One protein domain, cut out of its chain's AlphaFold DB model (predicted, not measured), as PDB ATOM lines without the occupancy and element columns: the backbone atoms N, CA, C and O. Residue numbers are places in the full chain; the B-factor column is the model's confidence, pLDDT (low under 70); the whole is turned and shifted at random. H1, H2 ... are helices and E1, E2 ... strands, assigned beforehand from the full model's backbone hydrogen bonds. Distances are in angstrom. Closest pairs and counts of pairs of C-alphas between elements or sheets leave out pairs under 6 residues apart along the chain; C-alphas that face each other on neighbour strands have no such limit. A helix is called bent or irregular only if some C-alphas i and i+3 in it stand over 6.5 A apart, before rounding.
ATOM      1  N   GLU A   7       1.579 -44.222  76.364       88.81
ATOM      2  CA  GLU A   7       0.482 -43.472  75.746       88.81
ATOM      3  C   GLU A   7      -0.260 -42.628  76.781       88.81
ATOM      4  O   GLU A   7      -0.498 -41.441  76.552       88.81
ATOM      5  N   GLU A   8      -0.573 -43.213  77.938       90.88
ATOM      6  CA  GLU A   8      -1.252 -42.489  79.012       90.88
ATOM      7  C   GLU A   8      -0.342 -41.425  79.633       90.88
ATOM      8  O   GLU A   8      -0.778 -40.293  79.826       90.88
ATOM      9  N   PHE A   9       0.937 -41.739  79.860       91.31
ATOM     10  CA  PHE A   9       1.923 -40.789  80.379       91.31
ATOM     11  C   PHE A   9       2.023 -39.542  79.493       91.31
ATOM     12  O   PHE A   9       1.893 -38.417  79.976       91.31
ATOM     13  N   LEU A  10       2.188 -39.728  78.179       90.56
ATOM     14  CA  LEU A  10       2.272 -38.616  77.229       90.56
ATOM     15  C   LEU A  10       0.950 -37.856  77.118       90.56
ATOM     16  O   LEU A  10       0.952 -36.630  77.012       90.56
ATOM     17  N   LYS A  11      -0.188 -38.552  77.150       91.62
ATOM     18  CA  LYS A  11      -1.504 -37.907  77.151       91.62
ATOM     19  C   LYS A  11      -1.678 -37.005  78.375       91.62
ATOM     20  O   LYS A  11      -2.098 -35.860  78.215       91.62
ATOM     21  N   GLN A  12      -1.330 -37.482  79.567       94.00
ATOM     22  CA  GLN A  12      -1.463 -36.695  80.791       94.00
ATOM     23  C   GLN A  12      -0.447 -35.555  80.872       94.00
ATOM     24  O   GLN A  12      -0.807 -34.449  81.280       94.00
ATOM     25  N   LEU A  13       0.783 -35.779  80.398       93.62
ATOM     26  CA  LEU A  13       1.776 -34.718  80.247       93.62
ATOM     27  C   LEU A  13       1.243 -33.591  79.353       93.62
ATOM     28  O   LEU A  13       1.299 -32.430  79.748       93.62
ATOM     29  N   ASN A  14       0.673 -33.916  78.187       92.19
ATOM     30  CA  ASN A  14       0.078 -32.915  77.294       92.19
ATOM     31  C   ASN A  14      -1.023 -32.102  77.988       92.19
ATOM     32  O   ASN A  14      -1.052 -30.879  77.867       92.19
ATOM     33  N   LEU A  15      -1.896 -32.767  78.751       93.88
ATOM     34  CA  LEU A  15      -2.950 -32.089  79.506       93.88
ATOM     35  C   LEU A  15      -2.376 -31.136  80.559       93.88
ATOM     36  O   LEU A  15      -2.896 -30.034  80.717       93.88
ATOM     37  N   ALA A  16      -1.313 -31.526  81.263       95.00
ATOM     38  CA  ALA A  16      -0.655 -30.647  82.224       95.00
ATOM     39  C   ALA A  16       0.051 -29.465  81.546       95.00
ATOM     40  O   ALA A  16      -0.061 -28.348  82.036       95.00
ATOM     41  N   VAL A  17       0.710 -29.680  80.401       94.00
ATOM     42  CA  VAL A  17       1.343 -28.612  79.605       94.00
ATOM     43  C   VAL A  17       0.318 -27.562  79.177       94.00
ATOM     44  O   VAL A  17       0.529 -26.370  79.387       94.00
ATOM     45  N   GLU A  18      -0.801 -27.996  78.595       93.19
ATOM     46  CA  GLU A  18      -1.866 -27.090  78.150       93.19
ATOM     47  C   GLU A  18      -2.510 -26.359  79.333       93.19
ATOM     48  O   GLU A  18      -2.795 -25.163  79.255       93.19
ATOM     49  N   TRP A  19      -2.722 -27.067  80.442       95.00
ATOM     50  CA  TRP A  19      -3.358 -26.497  81.620       95.00
ATOM     51  C   TRP A  19      -2.486 -25.444  82.300       95.00
ATOM     52  O   TRP A  19      -2.964 -24.346  82.587       95.00
ATOM     53  N   THR A  20      -1.200 -25.722  82.514       94.94
ATOM     54  CA  THR A  20      -0.306 -24.748  83.148       94.94
ATOM     55  C   THR A  20      -0.022 -23.547  82.245       94.94
ATOM     56  O   THR A  20       0.126 -22.443  82.771       94.94
ATOM     57  N   ASP A  21      -0.035 -23.695  80.912       93.69
ATOM     58  CA  ASP A  21      -0.012 -22.550  79.981       93.69
ATOM     59  C   ASP A  21      -1.221 -21.629  80.201       93.69
ATOM     60  O   ASP A  21      -1.072 -20.415  80.335       93.69
ATOM     61  N   VAL A  22      -2.424 -22.205  80.317       93.06
ATOM     62  CA  VAL A  22      -3.646 -21.439  80.601       93.06
ATOM     63  C   VAL A  22      -3.548 -20.718  81.944       93.06
ATOM     64  O   VAL A  22      -3.885 -19.537  82.020       93.06
ATOM     65  N   LEU A  23      -3.077 -21.399  82.990       94.31
ATOM     66  CA  LEU A  23      -3.003 -20.829  84.338       94.31
ATOM     67  C   LEU A  23      -1.931 -19.744  84.497       94.31
ATOM     68  O   LEU A  23      -2.088 -18.862  85.340       94.31
ATOM     69  N   SER A  24      -0.855 -19.799  83.707       95.25
ATOM     70  CA  SER A  24       0.288 -18.882  83.835       95.25
ATOM     71  C   SER A  24       0.361 -17.783  82.778       95.25
ATOM     72  O   SER A  24       1.243 -16.930  82.869       95.25
ATOM     73  N   ARG A  25      -0.566 -17.752  81.811       92.31
ATOM     74  CA  ARG A  25      -0.544 -16.825  80.665       92.31
ATOM     75  C   ARG A  25      -0.318 -15.358  81.035       92.31
ATOM     76  O   ARG A  25       0.435 -14.675  80.351       92.31
ATOM     77  N   ASP A  26      -0.959 -14.907  82.109       93.62
ATOM     78  CA  ASP A  26      -0.909 -13.519  82.582       93.62
ATOM     79  C   ASP A  26      -0.205 -13.403  83.948       93.62
ATOM     80  O   ASP A  26      -0.453 -12.468  84.712       93.62
ATOM     81  N   PHE A  27       0.640 -14.379  84.299       97.38
ATOM     82  CA  PHE A  27       1.348 -14.370  85.575       97.38
ATOM     83  C   PHE A  27       2.444 -13.294  85.593       97.38
ATOM     84  O   PHE A  27       3.327 -13.258  84.736       97.38
ATOM     85  N   ASP A  28       2.403 -12.422  86.602       97.12
ATOM     86  CA  ASP A  28       3.449 -11.431  86.856       97.12
ATOM     87  C   ASP A  28       4.632 -12.107  87.566       97.12
ATOM     88  O   ASP A  28       4.573 -12.386  88.757       97.12
ATOM     89  N   PHE A  29       5.733 -12.357  86.858       95.94
ATOM     90  CA  PHE A  29       6.915 -12.997  87.451       95.94
ATOM     91  C   PHE A  29       7.652 -12.128  88.483       95.94
ATOM     92  O   PHE A  29       8.469 -12.656  89.238       95.94
ATOM     93  N   GLN A  30       7.381 -10.819  88.532       94.25
ATOM     94  CA  GLN A  30       8.011  -9.897  89.481       94.25
ATOM     95  C   GLN A  30       7.218  -9.782  90.785       94.25
ATOM     96  O   GLN A  30       7.824  -9.754  91.852       94.25
ATOM     97  N   ASN A  31       5.885  -9.715  90.703       94.75
ATOM     98  CA  ASN A  31       5.023  -9.451  91.869       94.75
ATOM     99  C   ASN A  31       3.940 -10.514  92.106       94.75
ATOM    100  O   ASN A  31       3.167 -10.411  93.059       94.75
ATOM    101  N   GLY A  32       3.835 -11.508  91.229       93.56
ATOM    102  CA  GLY A  32       2.839 -12.565  91.310       93.56
ATOM    103  C   GLY A  32       3.100 -13.515  92.471       93.56
ATOM    104  O   GLY A  32       4.237 -13.816  92.831       93.56
ATOM    105  N   PHE A  33       2.015 -14.025  93.052       94.19
ATOM    106  CA  PHE A  33       2.100 -14.966  94.161       94.19
ATOM    107  C   PHE A  33       2.202 -16.410  93.654       94.19
ATOM    108  O   PHE A  33       1.193 -17.047  93.324       94.19
ATOM    109  N   TYR A  34       3.432 -16.927  93.606       96.31
ATOM    110  CA  TYR A  34       3.759 -18.278  93.133       96.31
ATOM    111  C   TYR A  34       2.990 -19.371  93.886       96.31
ATOM    112  O   TYR A  34       2.594 -20.363  93.278       96.31
ATOM    113  N   GLY A  35       2.660 -19.158  95.165       94.50
ATOM    114  CA  GLY A  35       1.912 -20.134  95.961       94.50
ATOM    115  C   GLY A  35       0.489 -20.437  95.501       94.50
ATOM    116  O   GLY A  35      -0.072 -21.451  95.908       94.50
ATOM    117  N   THR A  36      -0.097 -19.636  94.607       93.81
ATOM    118  CA  THR A  36      -1.487 -19.851  94.149       93.81
ATOM    119  C   THR A  36      -1.650 -19.980  92.640       93.81
ATOM    120  O   THR A  36      -2.767 -20.234  92.175       93.81
ATOM    121  N   VAL A  37      -0.587 -19.784  91.850       96.00
ATOM    122  CA  VAL A  37      -0.686 -19.792  90.379       96.00
ATOM    123  C   VAL A  37      -1.147 -21.154  89.851       96.00
ATOM    124  O   VAL A  37      -2.059 -21.209  89.032       96.00
ATOM    125  N   PHE A  38      -0.615 -22.243  90.414       97.69
ATOM    126  CA  PHE A  38      -0.912 -23.630  90.032       97.69
ATOM    127  C   PHE A  38      -1.645 -24.418  91.135       97.69
ATOM    128  O   PHE A  38      -1.489 -25.632  91.269       97.69
ATOM    129  N   ARG A  39      -2.441 -23.709  91.945       96.06
ATOM    130  CA  ARG A  39      -3.369 -24.287  92.934       96.06
ATOM    131  C   ARG A  39      -4.805 -23.797  92.703       96.06
ATOM    132  O   ARG A  39      -5.534 -23.473  93.637       96.06
ATOM    133  N   LYS A  40      -5.208 -23.675  91.436       95.19
ATOM    134  CA  LYS A  40      -6.592 -23.370  91.032       95.19
ATOM    135  C   LYS A  40      -7.505 -24.580  91.198       95.19
ATOM    136  O   LYS A  40      -8.714 -24.417  91.378       95.19
ATOM    137  N   THR A  41      -6.937 -25.780  91.180       95.25
ATOM    138  CA  THR A  41      -7.638 -26.984  91.614       95.25
ATOM    139  C   THR A  41      -7.436 -27.210  93.111       95.25
ATOM    140  O   THR A  41      -6.312 -27.266  93.587       95.25
ATOM    141  N   ASN A  42      -8.535 -27.355  93.854       96.75
ATOM    142  CA  ASN A  42      -8.530 -27.804  95.247       96.75
ATOM    143  C   ASN A  42      -9.497 -28.998  95.358       96.75
ATOM    144  O   ASN A  42     -10.710 -28.775  95.470       96.75
ATOM    145  N   PRO A  43      -9.011 -30.241  95.163       97.00
ATOM    146  CA  PRO A  43      -9.822 -31.452  95.253       97.00
ATOM    147  C   PRO A  43     -10.514 -31.579  96.604       97.00
ATOM    148  O   PRO A  43     -10.033 -31.051  97.602       97.00
ATOM    149  N   VAL A  44     -11.625 -32.309  96.641       97.69
ATOM    150  CA  VAL A  44     -12.301 -32.651  97.897       97.69
ATOM    151  C   VAL A  44     -12.202 -34.156  98.089       97.69
ATOM    152  O   VAL A  44     -12.753 -34.920  97.295       97.69
ATOM    153  N   ILE A  45     -11.495 -34.582  99.131       96.25
ATOM    154  CA  ILE A  45     -11.264 -35.990  99.464       96.25
ATOM    155  C   ILE A  45     -12.008 -36.270 100.765       96.25
ATOM    156  O   ILE A  45     -11.808 -35.590 101.767       96.25
ATOM    157  N   ASN A  46     -12.944 -37.223 100.738       94.19
ATOM    158  CA  ASN A  46     -13.795 -37.562 101.887       94.19
ATOM    159  C   ASN A  46     -14.526 -36.353 102.515       94.19
ATOM    160  O   ASN A  46     -14.756 -36.300 103.720       94.19
ATOM    161  N   GLY A  47     -14.909 -35.373 101.688       96.50
ATOM    162  CA  GLY A  47     -15.595 -34.152 102.127       96.50
ATOM    163  C   GLY A  47     -14.674 -33.039 102.642       96.50
ATOM    164  O   GLY A  47     -15.178 -31.980 103.011       96.50
ATOM    165  N   ILE A  48     -13.355 -33.244 102.632       97.31
ATOM    166  CA  ILE A  48     -12.351 -32.277 103.089       97.31
ATOM    167  C   ILE A  48     -11.605 -31.712 101.866       97.31
ATOM    168  O   ILE A  48     -11.106 -32.496 101.055       97.31
ATOM    169  N   PRO A  49     -11.535 -30.380 101.677       97.38
ATOM    170  CA  PRO A  49     -10.691 -29.778 100.646       97.38
ATOM    171  C   PRO A  49      -9.218 -30.107 100.890       97.38
ATOM    172  O   PRO A  49      -8.769 -29.991 102.024       97.38
ATOM    173  N   LEU A  50      -8.465 -30.452  99.846       97.12
ATOM    174  CA  LEU A  50      -7.047 -30.811  99.938       97.12
ATOM    175  C   LEU A  50      -6.227 -29.723 100.640       97.12
ATOM    176  O   LEU A  50      -5.513 -30.018 101.592       97.12
ATOM    177  N   TYR A  51      -6.367 -28.476 100.192       96.25
ATOM    178  CA  TYR A  51      -5.581 -27.343 100.672       96.25
ATOM    179  C   TYR A  51      -6.364 -26.407 101.589       96.25
ATOM    180  O   TYR A  51      -7.545 -26.120 101.341       96.25
ATOM    181  N   SER A  52      -5.657 -25.853 102.575       94.19
ATOM    182  CA  SER A  52      -5.996 -24.600 103.249       94.19
ATOM    183  C   SER A  52      -5.140 -23.453 102.706       94.19
ATOM    184  O   SER A  52      -3.958 -23.624 102.403       94.19
ATOM    185  N   PHE A  53      -5.752 -22.274 102.589       90.31
ATOM    186  CA  PHE A  53      -5.104 -21.039 102.132       90.31
ATOM    187  C   PHE A  53      -5.186 -19.917 103.182       90.31
ATOM    188  O   PHE A  53      -4.978 -18.753 102.853       90.31
ATOM    189  N   ASP A  54      -5.514 -20.252 104.434       82.69
ATOM    190  CA  ASP A  54      -5.797 -19.279 105.501       82.69
ATOM    191  C   ASP A  54      -4.529 -18.749 106.215       82.69
ATOM    192  O   ASP A  54      -4.636 -18.028 107.207       82.69
ATOM    193  N   GLY A  55      -3.332 -19.100 105.729       79.44
ATOM    194  CA  GLY A  55      -2.036 -18.733 106.312       79.44
ATOM    195  C   GLY A  55      -1.063 -18.090 105.318       79.44
ATOM    196  O   GLY A  55      -1.429 -17.748 104.195       79.44
ATOM    197  N   ASP A  56       0.197 -17.940 105.740       83.69
ATOM    198  CA  ASP A  56       1.264 -17.326 104.928       83.69
ATOM    199  C   ASP A  56       1.709 -18.213 103.747       83.69
ATOM    200  O   ASP A  56       2.297 -17.729 102.779       83.69
ATOM    201  N   TYR A  57       1.409 -19.510 103.810       89.19
ATOM    202  CA  TYR A  57       1.731 -20.518 102.805       89.19
ATOM    203  C   TYR A  57       0.612 -21.570 102.717       89.19
ATOM    204  O   TYR A  57      -0.296 -21.611 103.548       89.19
ATOM    205  N   THR A  58       0.637 -22.394 101.664       93.12
ATOM    206  CA  THR A  58      -0.368 -23.453 101.470       93.12
ATOM    207  C   THR A  58      -0.060 -24.655 102.357       93.12
ATOM    208  O   THR A  58       1.094 -25.071 102.430       93.12
ATOM    209  N   THR A  59      -1.091 -25.235 102.971       94.25
ATOM    210  CA  THR A  59      -0.983 -26.440 103.805       94.25
ATOM    211  C   THR A  59      -2.023 -27.480 103.400       94.25
ATOM    212  O   THR A  59      -3.053 -27.146 102.802       94.25
ATOM    213  N   TRP A  60      -1.753 -28.748 103.703       95.06
ATOM    214  CA  TRP A  60      -2.691 -29.844 103.474       95.06
ATOM    215  C   TRP A  60      -3.668 -29.971 104.655       95.06
ATOM    216  O   TRP A  60      -3.274 -29.888 105.815       95.06
ATOM    217  N   ASN A  61      -4.956 -30.191 104.379       96.44
ATOM    218  CA  ASN A  61      -5.963 -30.516 105.407       96.44
ATOM    219  C   ASN A  61      -6.111 -32.029 105.644       96.44
ATOM    220  O   ASN A  61      -6.934 -32.456 106.459       96.44
ATOM    221  N   ILE A  62      -5.389 -32.840 104.877       94.88
ATOM    222  CA  ILE A  62      -5.395 -34.302 104.923       94.88
ATOM    223  C   ILE A  62      -3.948 -34.792 104.980       94.88
ATOM    224  O   ILE A  62      -3.049 -34.044 104.627       94.88
ATOM    225  N   ASP A  63      -3.746 -36.045 105.386       92.19
ATOM    226  CA  ASP A  63      -2.416 -36.651 105.523       92.19
ATOM    227  C   ASP A  63      -1.609 -36.598 104.209       92.19
ATOM    228  O   ASP A  63      -1.942 -37.278 103.229       92.19
ATOM    229  N   GLU A  64      -0.547 -35.794 104.210       89.94
ATOM    230  CA  GLU A  64       0.393 -35.576 103.109       89.94
ATOM    231  C   GLU A  64       1.365 -36.748 102.882       89.94
ATOM    232  O   GLU A  64       2.132 -36.738 101.913       89.94
ATOM    233  N   HIS A  65       1.358 -37.759 103.754       88.44
ATOM    234  CA  HIS A  65       2.173 -38.969 103.616       88.44
ATOM    235  C   HIS A  65       1.397 -40.142 103.007       88.44
ATOM    236  O   HIS A  65       2.004 -41.139 102.608       88.44
ATOM    237  N   ASN A  66       0.070 -40.038 102.897       89.94
ATOM    238  CA  ASN A  66      -0.757 -41.087 102.315       89.94
ATOM    239  C   ASN A  66      -0.819 -40.960 100.782       89.94
ATOM    240  O   ASN A  66      -1.457 -40.053 100.249       89.94
ATOM    241  N   VAL A  67      -0.212 -41.913 100.069       91.19
ATOM    242  CA  VAL A  67      -0.171 -41.960  98.594       91.19
ATOM    243  C   VAL A  67      -1.569 -41.974  97.963       91.19
ATOM    244  O   VAL A  67      -1.777 -41.303  96.952       91.19
ATOM    245  N   GLU A  68      -2.553 -42.637  98.579       92.19
ATOM    246  CA  GLU A  68      -3.933 -42.690  98.067       92.19
ATOM    247  C   GLU A  68      -4.539 -41.280  97.942       92.19
ATOM    248  O   GLU A  68      -5.257 -40.979  96.985       92.19
ATOM    249  N   ASN A  69      -4.190 -40.365  98.856       94.88
ATOM    250  CA  ASN A  69      -4.642 -38.975  98.781       94.88
ATOM    251  C   ASN A  69      -4.105 -38.268  97.525       94.88
ATOM    252  O   ASN A  69      -4.836 -37.491  96.910       94.88
ATOM    253  N   TYR A  70      -2.866 -38.551  97.113       95.75
ATOM    254  CA  TYR A  70      -2.285 -37.991  95.888       95.75
ATOM    255  C   TYR A  70      -2.962 -38.545  94.640       95.75
ATOM    256  O   TYR A  70      -3.229 -37.787  93.708       95.75
ATOM    257  N   GLU A  71      -3.260 -39.845  94.615       95.19
ATOM    258  CA  GLU A  71      -3.943 -40.488  93.489       95.19
ATOM    259  C   GLU A  71      -5.350 -39.908  93.290       95.19
ATOM    260  O   GLU A  71      -5.689 -39.469  92.184       95.19
ATOM    261  N   LEU A  72      -6.132 -39.799  94.370       96.50
ATOM    262  CA  LEU A  72      -7.468 -39.194  94.349       96.50
ATOM    263  C   LEU A  72      -7.422 -37.709  93.958       96.50
ATOM    264  O   LEU A  72      -8.275 -37.224  93.205       96.50
ATOM    265  N   ALA A  73      -6.431 -36.971  94.460       97.44
ATOM    266  CA  ALA A  73      -6.222 -35.571  94.110       97.44
ATOM    267  C   ALA A  73      -5.869 -35.410  92.623       97.44
ATOM    268  O   ALA A  73      -6.455 -34.561  91.941       97.44
ATOM    269  N   LEU A  74      -4.961 -36.242  92.105       97.44
ATOM    270  CA  LEU A  74      -4.546 -36.232  90.705       97.44
ATOM    271  C   LEU A  74      -5.711 -36.571  89.770       97.44
ATOM    272  O   LEU A  74      -5.897 -35.873  88.773       97.44
ATOM    273  N   GLU A  75      -6.529 -37.577  90.092       96.56
ATOM    274  CA  GLU A  75      -7.720 -37.920  89.302       96.56
ATOM    275  C   GLU A  75      -8.663 -36.712  89.169       96.56
ATOM    276  O   GLU A  75      -9.073 -36.335  88.062       96.56
ATOM    277  N   GLN A  76      -8.948 -36.037  90.287       96.75
ATOM    278  CA  GLN A  76      -9.781 -34.836  90.282       96.75
ATOM    279  C   GLN A  76      -9.125 -33.683  89.512       96.75
ATOM    280  O   GLN A  76      -9.820 -32.985  88.768       96.75
ATOM    281  N   ALA A  77      -7.809 -33.491  89.633       95.88
ATOM    282  CA  ALA A  77      -7.078 -32.473  88.883       95.88
ATOM    283  C   ALA A  77      -7.148 -32.713  87.373       95.88
ATOM    284  O   ALA A  77      -7.504 -31.801  86.625       95.88
ATOM    285  N   ILE A  78      -6.901 -33.946  86.925       95.12
ATOM    286  CA  ILE A  78      -7.014 -34.350  85.518       95.12
ATOM    287  C   ILE A  78      -8.435 -34.105  85.001       95.12
ATOM    288  O   ILE A  78      -8.594 -33.560  83.908       95.12
ATOM    289  N   SER A  79      -9.466 -34.424  85.791       94.00
ATOM    290  CA  SER A  79     -10.869 -34.238  85.385       94.00
ATOM    291  C   SER A  79     -11.251 -32.778  85.099       94.00
ATOM    292  O   SER A  79     -12.203 -32.524  84.358       94.00
ATOM    293  N   ARG A  80     -10.510 -31.809  85.659       89.75
ATOM    294  CA  ARG A  80     -10.726 -30.370  85.436       89.75
ATOM    295  C   ARG A  80      -9.986 -29.818  84.223       89.75
ATOM    296  O   ARG A  80     -10.300 -28.709  83.785       89.75
ATOM    297  N   ARG A  81      -9.014 -30.552  83.677       92.06
ATOM    298  CA  ARG A  81      -8.188 -30.071  82.565       92.06
ATOM    299  C   ARG A  81      -8.974 -30.143  81.269       92.06
ATOM    300  O   ARG A  81      -9.447 -31.198  80.856       92.06
ATOM    301  N   ILE A  82      -9.082 -29.002  80.607       79.06
ATOM    302  CA  ILE A  82      -9.684 -28.901  79.282       79.06
ATOM    303  C   ILE A  82      -8.546 -28.976  78.274       79.06
ATOM    304  O   ILE A  82      -7.659 -28.127  78.299       79.06
ATOM    305  N   SER A  83      -8.587 -29.957  77.369       75.00
ATOM    306  CA  SER A  83      -7.639 -29.957  76.257       75.00
ATOM    307  C   SER A  83      -7.966 -28.820  75.294       75.00
ATOM    308  O   SER A  83      -9.094 -28.697  74.800       75.00
ATOM    309  N   VAL A  84      -6.964 -28.002  75.006       69.88
ATOM    310  CA  VAL A  84      -7.043 -26.944  74.007       69.88
ATOM    311  C   VAL A  84      -6.194 -27.406  72.836       69.88
ATOM    312  O   VAL A  84      -4.992 -27.564  72.988       69.88
ATOM    313  N   LYS A  85      -6.799 -27.610  71.655       66.19
ATOM    314  CA  LYS A  85      -6.112 -28.059  70.421       66.19
ATOM    315  C   LYS A  85      -5.151 -27.002  69.850       66.19
ATOM    316  O   LYS A  85      -5.280 -26.592  68.696       66.19
ATOM    317  N   ASN A  86      -4.206 -26.545  70.652       62.97
ATOM    318  CA  ASN A  86      -3.131 -25.661  70.255       62.97
ATOM    319  C   ASN A  86      -1.904 -26.488  69.878       62.97
ATOM    320  O   ASN A  86      -1.762 -27.657  70.230       62.97
ATOM    321  N   LYS A  87      -0.995 -25.871  69.125       66.00
ATOM    322  CA  LYS A  87       0.308 -26.475  68.860       66.00
ATOM    323  C   LYS A  87       1.073 -26.540  70.184       66.00
ATOM    324  O   LYS A  87       1.520 -25.505  70.671       66.00
ATOM    325  N   LEU A  88       1.206 -27.743  70.737       68.25
ATOM    326  CA  LEU A  88       1.985 -28.001  71.945       68.25
ATOM    327  C   LEU A  88       3.426 -27.516  71.757       68.25
ATOM    328  O   LEU A  88       4.094 -27.866  70.779       68.25
ATOM    329  N   SER A  89       3.891 -26.710  72.709       74.38
ATOM    330  CA  SER A  89       5.294 -26.343  72.862       74.38
ATOM    331  C   SER A  89       5.747 -26.821  74.230       74.38
ATOM    332  O   SER A  89       5.279 -26.319  75.249       74.38
ATOM    333  N   TYR A  90       6.664 -27.782  74.255       80.75
ATOM    334  CA  TYR A  90       7.258 -28.286  75.491       80.75
ATOM    335  C   TYR A  90       8.350 -27.335  75.989       80.75
ATOM    336  O   TYR A  90       9.533 -27.663  75.993       80.75
ATOM    337  N   ASN A  91       7.945 -26.128  76.383       88.12
ATOM    338  CA  ASN A  91       8.834 -25.137  76.986       88.12
ATOM    339  C   ASN A  91       8.747 -25.265  78.510       88.12
ATOM    340  O   ASN A  91       8.002 -24.542  79.175       88.12
ATOM    341  N   GLY A  92       9.478 -26.233  79.053       93.12
ATOM    342  CA  GLY A  92       9.482 -26.553  80.475       93.12
ATOM    343  C   GLY A  92      10.286 -27.815  80.766       93.12
ATOM    344  O   GLY A  92      11.005 -28.308  79.893       93.12
ATOM    345  N   LYS A  93      10.171 -28.321  81.992       94.88
ATOM    346  CA  LYS A  93      10.843 -29.541  82.458       94.88
ATOM    347  C   LYS A  93       9.893 -30.414  83.264       94.88
ATOM    348  O   LYS A  93       8.935 -29.921  83.858       94.88
ATOM    349  N   ILE A  94      10.179 -31.713  83.292       96.19
ATOM    350  CA  ILE A  94       9.474 -32.650  84.161       96.19
ATOM    351  C   ILE A  94      10.230 -32.723  85.482       96.19
ATOM    352  O   ILE A  94      11.423 -33.016  85.504       96.19
ATOM    353  N   LEU A  95       9.524 -32.458  86.571       97.44
ATOM    354  CA  LEU A  95       9.996 -32.672  87.928       97.44
ATOM    355  C   LEU A  95       9.427 -33.998  88.433       97.44
ATOM    356  O   LEU A  95       8.218 -34.214  88.365       97.44
ATOM    357  N   CYS A  96      10.279 -34.874  88.945       95.38
ATOM    358  CA  CYS A  96       9.878 -36.037  89.721       95.38
ATOM    359  C   CYS A  96      10.056 -35.714  91.205       95.38
ATOM    360  O   CYS A  96      11.143 -35.312  91.612       95.38
ATOM    361  N   PHE A  97       8.999 -35.886  91.989       95.50
ATOM    362  CA  PHE A  97       8.985 -35.702  93.435       95.50
ATOM    363  C   PHE A  97       8.693 -37.035  94.127       95.50
ATOM    364  O   PHE A  97       7.754 -37.740  93.756       95.50
ATOM    365  N   THR A  98       9.490 -37.378  95.131       93.69
ATOM    366  CA  THR A  98       9.334 -38.614  95.901       93.69
ATOM    367  C   THR A  98       8.421 -38.366  97.107       93.69
ATOM    368  O   THR A  98       8.832 -37.730  98.078       93.69
ATOM    369  N   ILE A  99       7.193 -38.890  97.073       92.44
ATOM    370  CA  ILE A  99       6.168 -38.651  98.101       92.44
ATOM    371  C   ILE A  99       6.656 -39.117  99.481       92.44
ATOM    372  O   ILE A  99       7.160 -40.228  99.645       92.44
ATOM    373  N   GLY A 100       6.513 -38.257 100.492       88.31
ATOM    374  CA  GLY A 100       6.932 -38.550 101.866       88.31
ATOM    375  C   GLY A 100       8.452 -38.549 102.086       88.31
ATOM    376  O   GLY A 100       8.926 -39.008 103.127       88.31
ATOM    377  N   LEU A 101       9.262 -38.085 101.127       89.69
ATOM    378  CA  LEU A 101      10.673 -37.745 101.341       89.69
ATOM    379  C   LEU A 101      10.792 -36.235 101.539       89.69
ATOM    380  O   LEU A 101      11.116 -35.522 100.612       89.69
ATOM    381  N   THR A 102      10.499 -35.749 102.739       87.06
ATOM    382  CA  THR A 102      10.536 -34.316 103.071       87.06
ATOM    383  C   THR A 102      10.960 -34.129 104.530       87.06
ATOM    384  O   THR A 102      10.836 -35.060 105.337       87.06
ATOM    385  N   THR A 103      11.518 -32.960 104.854       84.06
ATOM    386  CA  THR A 103      11.864 -32.533 106.220       84.06
ATOM    387  C   THR A 103      10.818 -31.617 106.857       84.06
ATOM    388  O   THR A 103      10.872 -31.449 108.077       84.06
ATOM    389  N   ASN A 104       9.883 -31.048 106.083       85.00
ATOM    390  CA  ASN A 104       8.938 -30.006 106.515       85.00
ATOM    391  C   ASN A 104       9.623 -28.871 107.320       85.00
ATOM    392  O   ASN A 104       9.110 -28.417 108.345       85.00
ATOM    393  N   ASP A 105      10.822 -28.440 106.912       89.06
ATOM    394  CA  ASP A 105      11.603 -27.404 107.618       89.06
ATOM    395  C   ASP A 105      11.344 -25.973 107.109       89.06
ATOM    396  O   ASP A 105      11.813 -24.997 107.706       89.06
ATOM    397  N   GLY A 106      10.572 -25.849 106.027       91.88
ATOM    398  CA  GLY A 106      10.164 -24.590 105.410       91.88
ATOM    399  C   GLY A 106      11.204 -23.942 104.494       91.88
ATOM    400  O   GLY A 106      10.894 -22.915 103.884       91.88
ATOM    401  N   ALA A 107      12.404 -24.512 104.340       94.12
ATOM    402  CA  ALA A 107      13.445 -23.938 103.487       94.12
ATOM    403  C   ALA A 107      12.993 -23.876 102.020       94.12
ATOM    404  O   ALA A 107      13.020 -22.807 101.401       94.12
ATOM    405  N   ALA A 108      12.477 -24.990 101.487       94.62
ATOM    406  CA  ALA A 108      12.026 -25.047 100.100       94.62
ATOM    407  C   ALA A 108      10.825 -24.122  99.838       94.62
ATOM    408  O   ALA A 108      10.748 -23.512  98.769       94.62
ATOM    409  N   ILE A 109       9.917 -23.942 100.808       94.94
ATOM    410  CA  ILE A 109       8.807 -22.975 100.718       94.94
ATOM    411  C   ILE A 109       9.353 -21.559 100.537       94.94
ATOM    412  O   ILE A 109       8.920 -20.842  99.636       94.94
ATOM    413  N   VAL A 110      10.293 -21.142 101.388       95.62
ATOM    414  CA  VAL A 110      10.816 -19.770 101.395       95.62
ATOM    415  C   VAL A 110      11.554 -19.470 100.091       95.62
ATOM    416  O   VAL A 110      11.219 -18.495  99.412       95.62
ATOM    417  N   ASP A 111      12.495 -20.326  99.691       97.19
ATOM    418  CA  ASP A 111      13.349 -20.066  98.523       97.19
ATOM    419  C   ASP A 111      12.624 -20.248  97.181       97.19
ATOM    420  O   ASP A 111      12.961 -19.598  96.179       97.19
ATOM    421  N   SER A 112      11.559 -21.055  97.174       96.88
ATOM    422  CA  SER A 112      10.647 -21.182  96.036       96.88
ATOM    423  C   SER A 112       9.494 -20.165  96.046       96.88
ATOM    424  O   SER A 112       8.568 -20.277  95.244       96.88
ATOM    425  N   HIS A 113       9.507 -19.154  96.925       96.19
ATOM    426  CA  HIS A 113       8.427 -18.161  97.050       96.19
ATOM    427  C   HIS A 113       7.028 -18.791  97.196       96.19
ATOM    428  O   HIS A 113       6.054 -18.341  96.586       96.19
ATOM    429  N   CYS A 114       6.929 -19.841  98.009       96.31
ATOM    430  CA  CYS A 114       5.734 -20.655  98.239       96.31
ATOM    431  C   CYS A 114       5.277 -21.477  97.024       96.31
ATOM    432  O   CYS A 114       4.142 -21.962  97.007       96.31
ATOM    433  N   PHE A 115       6.112 -21.642  95.990       97.69
ATOM    434  CA  PHE A 115       5.790 -22.560  94.900       97.69
ATOM    435  C   PHE A 115       5.589 -23.974  95.453       97.69
ATOM    436  O   PHE A 115       4.535 -24.564  95.219       97.69
ATOM    437  N   PHE A 116       6.525 -24.478  96.258       97.12
ATOM    438  CA  PHE A 116       6.296 -25.654  97.102       97.12
ATOM    439  C   PHE A 116       5.422 -25.299  98.314       97.12
ATOM    440  O   PHE A 116       5.426 -24.152  98.770       97.12
ATOM    441  N   ASP A 117       4.616 -26.255  98.780       95.31
ATOM    442  CA  ASP A 117       3.805 -26.098  99.996       95.31
ATOM    443  C   ASP A 117       4.561 -26.526 101.263       95.31
ATOM    444  O   ASP A 117       5.740 -26.864 101.194       95.31
ATOM    445  N   GLU A 118       3.890 -26.480 102.421       92.94
ATOM    446  CA  GLU A 118       4.479 -26.842 103.723       92.94
ATOM    447  C   GLU A 118       5.133 -28.222 103.771       92.94
ATOM    448  O   GLU A 118       6.079 -28.431 104.530       92.94
ATOM    449  N   SER A 119       4.655 -29.133 102.931       92.44
ATOM    450  CA  SER A 119       5.106 -30.515 102.867       92.44
ATOM    451  C   SER A 119       6.086 -30.751 101.710       92.44
ATOM    452  O   SER A 119       6.257 -31.886 101.262       92.44
ATOM    453  N   ASP A 120       6.688 -29.677 101.183       94.94
ATOM    454  CA  ASP A 120       7.579 -29.669 100.019       94.94
ATOM    455  C   ASP A 120       6.909 -30.175  98.723       94.94
ATOM    456  O   ASP A 120       7.566 -30.538  97.748       94.94
ATOM    457  N   VAL A 121       5.575 -30.200  98.652       96.31
ATOM    458  CA  VAL A 121       4.893 -30.770  97.487       96.31
ATOM    459  C   VAL A 121       4.739 -29.711  96.386       96.31
ATOM    460  O   VAL A 121       4.312 -28.575  96.647       96.31
ATOM    461  N   PRO A 122       5.040 -30.049  95.113       97.75
ATOM    462  CA  PRO A 122       4.730 -29.179  93.984       97.75
ATOM    463  C   PRO A 122       3.225 -28.849  93.905       97.75
ATOM    464  O   PRO A 122       2.393 -29.646  94.337       97.75
ATOM    465  N   PRO A 123       2.817 -27.731  93.286       98.00
ATOM    466  CA  PRO A 123       1.402 -27.389  93.131       98.00
ATOM    467  C   PRO A 123       0.616 -28.417  92.302       98.00
ATOM    468  O   PRO A 123       1.062 -28.806  91.219       98.00
ATOM    469  N   ILE A 124      -0.593 -28.777  92.739       98.06
ATOM    470  CA  ILE A 124      -1.415 -29.824  92.106       98.06
ATOM    471  C   ILE A 124      -1.698 -29.644  90.611       98.06
ATOM    472  O   ILE A 124      -1.777 -30.624  89.866       98.06
ATOM    473  N   ASP A 125      -1.835 -28.409  90.122       98.06
ATOM    474  CA  ASP A 125      -2.126 -28.201  88.702       98.06
ATOM    475  C   ASP A 125      -0.938 -28.576  87.799       98.06
ATOM    476  O   ASP A 125      -1.125 -28.731  86.593       98.06
ATOM    477  N   THR A 126       0.253 -28.787  88.374       98.25
ATOM    478  CA  THR A 126       1.440 -29.278  87.658       98.25
ATOM    479  C   THR A 126       1.508 -30.802  87.567       98.25
ATOM    480  O   THR A 126       2.167 -31.323  86.668       98.25
ATOM    481  N   TRP A 127       0.835 -31.535  88.456       98.38
ATOM    482  CA  TRP A 127       0.946 -32.993  88.563       98.38
ATOM    483  C   TRP A 127       0.370 -33.678  87.328       98.38
ATOM    484  O   TRP A 127      -0.629 -33.217  86.793       98.38
ATOM    485  N   PHE A 128       0.910 -34.795  86.859       96.94
ATOM    486  CA  PHE A 128       0.304 -35.483  85.709       96.94
ATOM    487  C   PHE A 128       0.412 -36.999  85.733       96.94
ATOM    488  O   PHE A 128      -0.290 -37.663  84.975       96.94
ATOM    489  N   TYR A 129       1.257 -37.563  86.585       95.56
ATOM    490  CA  TYR A 129       1.406 -39.005  86.663       95.56
ATOM    491  C   TYR A 129       1.940 -39.400  88.035       95.56
ATOM    492  O   TYR A 129       2.749 -38.671  88.604       95.56
ATOM    493  N   ILE A 130       1.508 -40.547  88.551       94.12
ATOM    494  CA  ILE A 130       2.056 -41.154  89.766       94.12
ATOM    495  C   ILE A 130       2.500 -42.571  89.420       94.12
ATOM    496  O   ILE A 130       1.819 -43.286  88.683       94.12
ATOM    497  N   ILE A 131       3.666 -42.956  89.928       90.00
ATOM    498  CA  ILE A 131       4.127 -44.341  89.926       90.00
ATOM    499  C   ILE A 131       4.254 -44.766  91.376       90.00
ATOM    500  O   ILE A 131       5.128 -44.279  92.094       90.00
ATOM    501  N   ASP A 132       3.387 -45.684  91.782       83.38
ATOM    502  CA  ASP A 132       3.554 -46.396  93.035       83.38
ATOM    503  C   ASP A 132       4.675 -47.433  92.877       83.38
ATOM    504  O   ASP A 132       4.683 -48.225  91.926       83.38
ATOM    505  N   ASN A 133       5.652 -47.382  93.779       71.44
ATOM    506  CA  ASN A 133       6.822 -48.242  93.708       71.44
ATOM    507  C   ASN A 133       6.611 -49.614  94.368       71.44
ATOM    508  O   ASN A 133       7.413 -50.488  94.055       71.44
ATOM    509  N   ASN A 134       5.520 -49.825  95.128       60.78
ATOM    510  CA  ASN A 134       5.088 -51.070  95.797       60.78
ATOM    511  C   ASN A 134       5.893 -52.351  95.479       60.78
ATOM    512  O   ASN A 134       5.431 -53.241  94.756       60.78
ATOM    513  N   ASN A 135       7.066 -52.503  96.088       55.44
ATOM    514  CA  ASN A 135       7.624 -53.802  96.436       55.44
ATOM    515  C   ASN A 135       7.535 -53.981  97.956       55.44
ATOM    516  O   ASN A 135       7.694 -53.040  98.729       55.44
ATOM    517  N   ASP A 136       7.272 -55.221  98.373       52.59
ATOM    518  CA  ASP A 136       6.890 -55.658  99.728       52.59
ATOM    519  C   ASP A 136       7.923 -55.407 100.861       52.59
ATOM    520  O   ASP A 136       7.823 -56.012 101.931       52.59
ATOM    521  N   TYR A 137       8.927 -54.546 100.676       49.06
ATOM    522  CA  TYR A 137       9.963 -54.272 101.674       49.06
ATOM    523  C   TYR A 137      10.082 -52.770 101.957       49.06
ATOM    524  O   TYR A 137      10.479 -51.998 101.101       49.06
ATOM    525  N   GLU A 138       9.716 -52.409 103.189       48.72
ATOM    526  CA  GLU A 138       9.860 -51.135 103.913       48.72
ATOM    527  C   GLU A 138      10.224 -49.849 103.132       48.72
ATOM    528  O   GLU A 138      11.319 -49.686 102.600       48.72
ATOM    529  N   CYS A 139       9.332 -48.856 103.265       52.06
ATOM    530  CA  CYS A 139       9.545 -47.434 102.961       52.06
ATOM    531  C   CYS A 139       9.609 -47.057 101.471       52.06
ATOM    532  O   CYS A 139      10.231 -46.046 101.134       52.06
ATOM    533  N   GLU A 140       8.976 -47.820 100.579       55.72
ATOM    534  CA  GLU A 140       8.927 -47.449  99.163       55.72
ATOM    535  C   GLU A 140       7.959 -46.287  98.931       55.72
ATOM    536  O   GLU A 140       6.766 -46.344  99.218       55.72
ATOM    537  N   LYS A 141       8.528 -45.186  98.449       75.88
ATOM    538  CA  LYS A 141       7.859 -43.909  98.234       75.88
ATOM    539  C   LYS A 141       7.360 -43.843  96.801       75.88
ATOM    540  O   LYS A 141       8.124 -44.153  95.888       75.88
ATOM    541  N   ALA A 142       6.110 -43.448  96.589       89.62
ATOM    542  CA  ALA A 142       5.581 -43.227  95.247       89.62
ATOM    543  C   ALA A 142       6.218 -41.981  94.607       89.62
ATOM    544  O   ALA A 142       6.524 -41.000  95.286       89.62
ATOM    545  N   ASN A 143       6.412 -42.021  93.290       92.62
ATOM    546  CA  ASN A 143       6.965 -40.908  92.525       92.62
ATOM    547  C   ASN A 143       5.848 -40.129  91.835       92.62
ATOM    548  O   ASN A 143       5.107 -40.680  91.019       92.62
ATOM    549  N   LEU A 144       5.775 -38.837  92.130       95.81
ATOM    550  CA  LEU A 144       4.872 -37.874  91.526       95.81
ATOM    551  C   LEU A 144       5.588 -37.106  90.413       95.81
ATOM    552  O   LEU A 144       6.591 -36.432  90.643       95.81
ATOM    553  N   PHE A 145       5.037 -37.154  89.208       96.69
ATOM    554  CA  PHE A 145       5.556 -36.431  88.055       96.69
ATOM    555  C   PHE A 145       4.776 -35.136  87.855       96.69
ATOM    556  O   PHE A 145       3.543 -35.140  87.791       96.69
ATOM    557  N   CYS A 146       5.508 -34.035  87.718       98.19
ATOM    558  CA  CYS A 146       4.981 -32.685  87.585       98.19
ATOM    559  C   CYS A 146       5.573 -31.993  86.354       98.19
ATOM    560  O   CYS A 146       6.756 -32.149  86.053       98.19
ATOM    561  N   TRP A 147       4.772 -31.206  85.642       97.38
ATOM    562  CA  TRP A 147       5.239 -30.359  84.551       97.38
ATOM    563  C   TRP A 147       5.475 -28.930  85.040       97.38
ATOM    564  O   TRP A 147       4.543 -28.256  85.485       97.38
ATOM    565  N   ILE A 148       6.713 -28.452  84.908       97.88
ATOM    566  CA  ILE A 148       7.127 -27.109  85.312       97.88
ATOM    567  C   ILE A 148       7.388 -26.259  84.059       97.88
ATOM    568  O   ILE A 148       8.354 -26.527  83.337       97.88
ATOM    569  N   PRO A 149       6.577 -25.221  83.779       96.31
ATOM    570  CA  PRO A 149       6.815 -24.331  82.640       96.31
ATOM    571  C   PRO A 149       8.123 -23.541  82.790       96.31
ATOM    572  O   PRO A 149       8.521 -23.209  83.906       96.31
ATOM    573  N   THR A 150       8.772 -23.177  81.675       95.38
ATOM    574  CA  THR A 150      10.111 -22.547  81.675       95.38
ATOM    575  C   THR A 150      10.249 -21.356  82.625       95.38
ATOM    576  O   THR A 150      11.256 -21.266  83.323       95.38
ATOM    577  N   GLY A 151       9.250 -20.468  82.694       96.19
ATOM    578  CA  GLY A 151       9.295 -19.286  83.566       96.19
ATOM    579  C   GLY A 151       9.354 -19.602  85.066       96.19
ATOM    580  O   GLY A 151       9.757 -18.751  85.850       96.19
ATOM    581  N   PHE A 152       8.997 -20.824  85.468       98.25
ATOM    582  CA  PHE A 152       8.989 -21.271  86.862       98.25
ATOM    583  C   PHE A 152      10.193 -22.155  87.215       98.25
ATOM    584  O   PHE A 152      10.376 -22.489  88.380       98.25
ATOM    585  N   ILE A 153      11.039 -22.528  86.247       97.81
ATOM    586  CA  ILE A 153      12.176 -23.429  86.502       97.81
ATOM    587  C   ILE A 153      13.135 -22.834  87.537       97.81
ATOM    588  O   ILE A 153      13.582 -23.552  88.422       97.81
ATOM    589  N   GLU A 154      13.439 -21.538  87.448       97.88
ATOM    590  CA  GLU A 154      14.397 -20.900  88.357       97.88
ATOM    591  C   GLU A 154      13.911 -20.925  89.811       97.88
ATOM    592  O   GLU A 154      14.669 -21.278  90.710       97.88
ATOM    593  N   VAL A 155      12.636 -20.598  90.044       98.00
ATOM    594  CA  VAL A 155      12.065 -20.599  91.397       98.00
ATOM    595  C   VAL A 155      11.964 -22.013  91.972       98.00
ATOM    596  O   VAL A 155      12.232 -22.215  93.154       98.00
ATOM    597  N   VAL A 156      11.658 -23.004  91.132       98.31
ATOM    598  CA  VAL A 156      11.660 -24.414  91.532       98.31
ATOM    599  C   VAL A 156      13.079 -24.872  91.865       98.31
ATOM    600  O   VAL A 156      13.283 -25.488  92.905       98.31
ATOM    601  N   GLN A 157      14.073 -24.518  91.044       98.31
ATOM    602  CA  GLN A 157      15.471 -24.878  91.289       98.31
ATOM    603  C   GLN A 157      15.981 -24.319  92.620       98.31
ATOM    604  O   GLN A 157      16.638 -25.051  93.349       98.31
ATOM    605  N   ARG A 158      15.635 -23.075  92.976       98.12
ATOM    606  CA  ARG A 158      16.014 -22.506  94.280       98.12
ATOM    607  C   ARG A 158      15.500 -23.334  95.456       98.12
ATOM    608  O   ARG A 158      16.253 -23.566  96.391       98.12
ATOM    609  N   GLY A 159      14.248 -23.794  95.394       97.19
ATOM    610  CA  GLY A 159      13.701 -24.673  96.428       97.19
ATOM    611  C   GLY A 159      14.383 -26.046  96.460       97.19
ATOM    612  O   GLY A 159      14.643 -26.564  97.539       97.19
ATOM    613  N   ILE A 160      14.738 -26.605  95.296       97.06
ATOM    614  CA  ILE A 160      15.506 -27.860  95.204       97.06
ATOM    615  C   ILE A 160      16.907 -27.701  95.812       97.06
ATOM    616  O   ILE A 160      17.367 -28.590  96.517       97.06
ATOM    617  N   ASP A 161      17.584 -26.578  95.559       97.19
ATOM    618  CA  ASP A 161      18.967 -26.335  95.998       97.19
ATOM    619  C   ASP A 161      19.125 -26.272  97.528       97.19
ATOM    620  O   ASP A 161      20.237 -26.445  98.035       97.19
ATOM    621  N   VAL A 162      18.035 -26.016  98.256       95.88
ATOM    622  CA  VAL A 162      18.020 -25.949  99.727       95.88
ATOM    623  C   VAL A 162      17.367 -27.158 100.390       95.88
ATOM    624  O   VAL A 162      17.469 -27.309 101.606       95.88
ATOM    625  N   GLU A 163      16.734 -28.033  99.610       92.19
ATOM    626  CA  GLU A 163      16.120 -29.256 100.114       92.19
ATOM    627  C   GLU A 163      17.193 -30.314 100.423       92.19
ATOM    628  O   GLU A 163      18.145 -30.521  99.668       92.19
ATOM    629  N   MET A 164      17.080 -30.964 101.585       90.31
ATOM    630  CA  MET A 164      18.165 -31.787 102.135       90.31
ATOM    631  C   MET A 164      18.040 -33.288 101.846       90.31
ATOM    632  O   MET A 164      19.043 -34.005 101.926       90.31
ATOM    633  N   MET A 165      16.840 -33.791 101.562       90.75
ATOM    634  CA  MET A 165      16.559 -35.222 101.410       90.75
ATOM    635  C   MET A 165      16.744 -35.725  99.978       90.75
ATOM    636  O   MET A 165      16.750 -36.942  99.772       90.75
ATOM    637  N   GLY A 166      16.919 -34.832  99.002       90.00
ATOM    638  CA  GLY A 166      17.029 -35.181  97.589       90.00
ATOM    639  C   GLY A 166      15.707 -35.696  97.026       90.00
ATOM    640  O   GLY A 166      15.692 -36.670  96.272       90.00
ATOM    641  N   SER A 167      14.594 -35.087  97.431       92.31
ATOM    642  CA  SER A 167      13.239 -35.529  97.079       92.31
ATOM    643  C   SER A 167      12.846 -35.223  95.637       92.31
ATOM    644  O   SER A 167      11.925 -35.844  95.096       92.31
ATOM    645  N   TYR A 168      13.586 -34.314  95.005       95.69
ATOM    646  CA  TYR A 168      13.346 -33.804  93.669       95.69
ATOM    647  C   TYR A 168      14.381 -34.293  92.658       95.69
ATOM    648  O   TYR A 168      15.589 -34.245  92.890       95.69
ATOM    649  N   LEU A 169      13.909 -34.658  91.469       94.31
ATOM    650  CA  LEU A 169      14.754 -34.983  90.329       94.31
ATOM    651  C   LEU A 169      14.205 -34.339  89.058       94.31
ATOM    652  O   LEU A 169      13.063 -34.579  88.666       94.31
ATOM    653  N   TRP A 170      15.039 -33.557  88.373       95.88
ATOM    654  CA  TRP A 170      14.730 -33.115  87.017       95.88
ATOM    655  C   TRP A 170      14.876 -34.267  86.032       95.88
ATOM    656  O   TRP A 170      15.906 -34.938  85.998       95.88
ATOM    657  N   LEU A 171      13.856 -34.451  85.203       90.94
ATOM    658  CA  LEU A 171      13.851 -35.411  84.113       90.94
ATOM    659  C   LEU A 171      13.795 -34.665  82.784       90.94
ATOM    660  O   LEU A 171      12.947 -33.790  82.569       90.94
ATOM    661  N   GLU A 172      14.685 -35.039  81.874       79.06
ATOM    662  CA  GLU A 172      14.628 -34.564  80.501       79.06
ATOM    663  C   GLU A 172      13.608 -35.403  79.718       79.06
ATOM    664  O   GLU A 172      13.532 -36.627  79.848       79.06
ATOM    665  N   ILE A 173      12.801 -34.749  78.876       71.75
ATOM    666  CA  ILE A 173      11.775 -35.435  78.070       71.75
ATOM    667  C   ILE A 173      12.416 -36.488  77.150       71.75
ATOM    668  O   ILE A 173      11.821 -37.540  76.927       71.75
ATOM    669  N   GLY A 174      13.620 -36.218  76.632       68.25
ATOM    670  CA  GLY A 174      14.366 -37.162  75.792       68.25
ATOM    671  C   GLY A 174      14.675 -38.469  76.522       68.25
ATOM    672  O   GLY A 174      14.345 -39.537  76.014       68.25
ATOM    673  N   ASP A 175      15.186 -38.371  77.751       67.00
ATOM    674  CA  ASP A 175      15.533 -39.529  78.583       67.00
ATOM    675  C   ASP A 175      14.301 -40.383  78.916       67.00
ATOM    676  O   ASP A 175      14.380 -41.606  78.995       67.00
ATOM    677  N   LEU A 176      13.133 -39.753  79.068       65.75
ATOM    678  CA  LEU A 176      11.870 -40.459  79.279       65.75
ATOM    679  C   LEU A 176      11.364 -41.132  77.997       65.75
ATOM    680  O   LEU A 176      10.897 -42.265  78.046       65.75
ATOM    681  N   LEU A 177      11.460 -40.484  76.835       60.59
ATOM    682  CA  LEU A 177      10.961 -41.048  75.575       60.59
ATOM    683  C   LEU A 177      11.720 -42.299  75.108       60.59
ATOM    684  O   LEU A 177      11.115 -43.101  74.387       60.59
ATOM    685  N   ASP A 178      12.981 -42.448  75.514       57.53
ATOM    686  CA  ASP A 178      13.848 -43.586  75.177       57.53
ATOM    687  C   ASP A 178      13.635 -44.807  76.093       57.53
ATOM    688  O   ASP A 178      13.935 -45.937  75.701       57.53
ATOM    689  N   VAL A 179      13.112 -44.593  77.307       56.38
ATOM    690  CA  VAL A 179      12.891 -45.644  78.321       56.38
ATOM    691  C   VAL A 179      11.416 -46.078  78.394       56.38
ATOM    692  O   VAL A 179      11.119 -47.177  78.872       56.38
ATOM    693  N   LEU A 180      10.501 -45.240  77.892       53.75
ATOM    694  CA  LEU A 180       9.072 -45.522  77.696       53.75
ATOM    695  C   LEU A 180       8.795 -46.244  76.375       53.75
ATOM    696  O   LEU A 180       7.878 -47.091  76.348       53.75
TER     697      LEU A 180
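Overview. This is residues 7 to 180 of the 180 residues of an uncharacterized protein of Flavobacterium cheongpyeongense (UniProt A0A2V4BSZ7). A strongly twisted four-stranded sheet is the core, sandwiched between helices: the long H1 covers one face alone, while H3 and H5 cover the other, H3 over the E2 side and H5 over E1 and E4. Small H2 and H4 and the long unnamed stretch 38 to 66 lie round this core, and H6 ends the chain beyond E4. The printed part has 174 residues, in the order H1 H2 H3 E1 H4 E2 E3 H5 E4 H6; the class is mixed, with 84 residues, under half, in named elements. The sheet runs E2, E3, E1, E4, all antiparallel. The whole is compact and rounded, with a radius of gyration of the C-alphas of 15.3 A and spans of 42 by 41 by 36 A.

Arrangement. Start at H1, residues 7 to 24, which runs along the strands over E2, residues 127 to 131, and E3, residues 143 to 149, at a height over the sheet of 6.7 A; its closest C-alphas to E2 are Gln 12 and Phe 128, 5.4 A. H2, residues 34 to 37, is close to H1 but not clearly touching, at Leu 23 and Val 37, 6.6 A between C-alphas. H3, residues 67 to 80, is on the opposite face, slantwise to E2 at 37 degrees on the local plane; C-alphas 74 and 127 are closest, 6.7 A. E1, residues 92 to 98, is the antiparallel neighbour of E3, with N 95 and O 146 at 2.8 A. H4, residues 107 to 111, touches H5, residues 150 to 162, at C-alphas 108 and 159, 4.1 A. E2 and E3 form a hairpin, with N 128 and O 145 at 2.8 A. H5 is on the same face as H3, at a height over the sheet of 9.5 A, over E1 and E4, residues 168 to 171; N 96 of E1 and O 169 of E4 are 2.8 A apart. E1, H4, E2 and E3, H5, E4 are split strand-helix-strand units, each with another strand between its two, and both crossovers are right-handed. H6, residues 173 to 179, is only just not on the sheet, with 4 pairs of C-alphas within 10 A. Each O i to N i+4 pair is within hydrogen-bond range in H1, H3 and H4, against 6 of 9 in H5 and 2 of 3 in H6; H2 is too short for one.

Along the chain. Find C-alpha 7 at (0.482, -43.472, 75.746); H1 runs 25.9 A from there. H3 spans 20.5 A, E1 19.6 A and E3 19.3 A. H5, 20.0 A, is irregular: C-alphas 151 and 154 are 7.2 A apart. H6 ends at C-alpha 179, (12.891, -45.644, 78.321).

Size, cuts and confidence. The C-alphas of Asn 31 and Asp 136 are farthest apart, 46.9 A. The printed part has no cut. Look for long links from H2 to H3, H3 to E1, H4 to E2 and E2 to E3. Mean pLDDT of the printed part is 89.6, but residues 84 to 88, 134 to 140 and 174 to 180 are under 70.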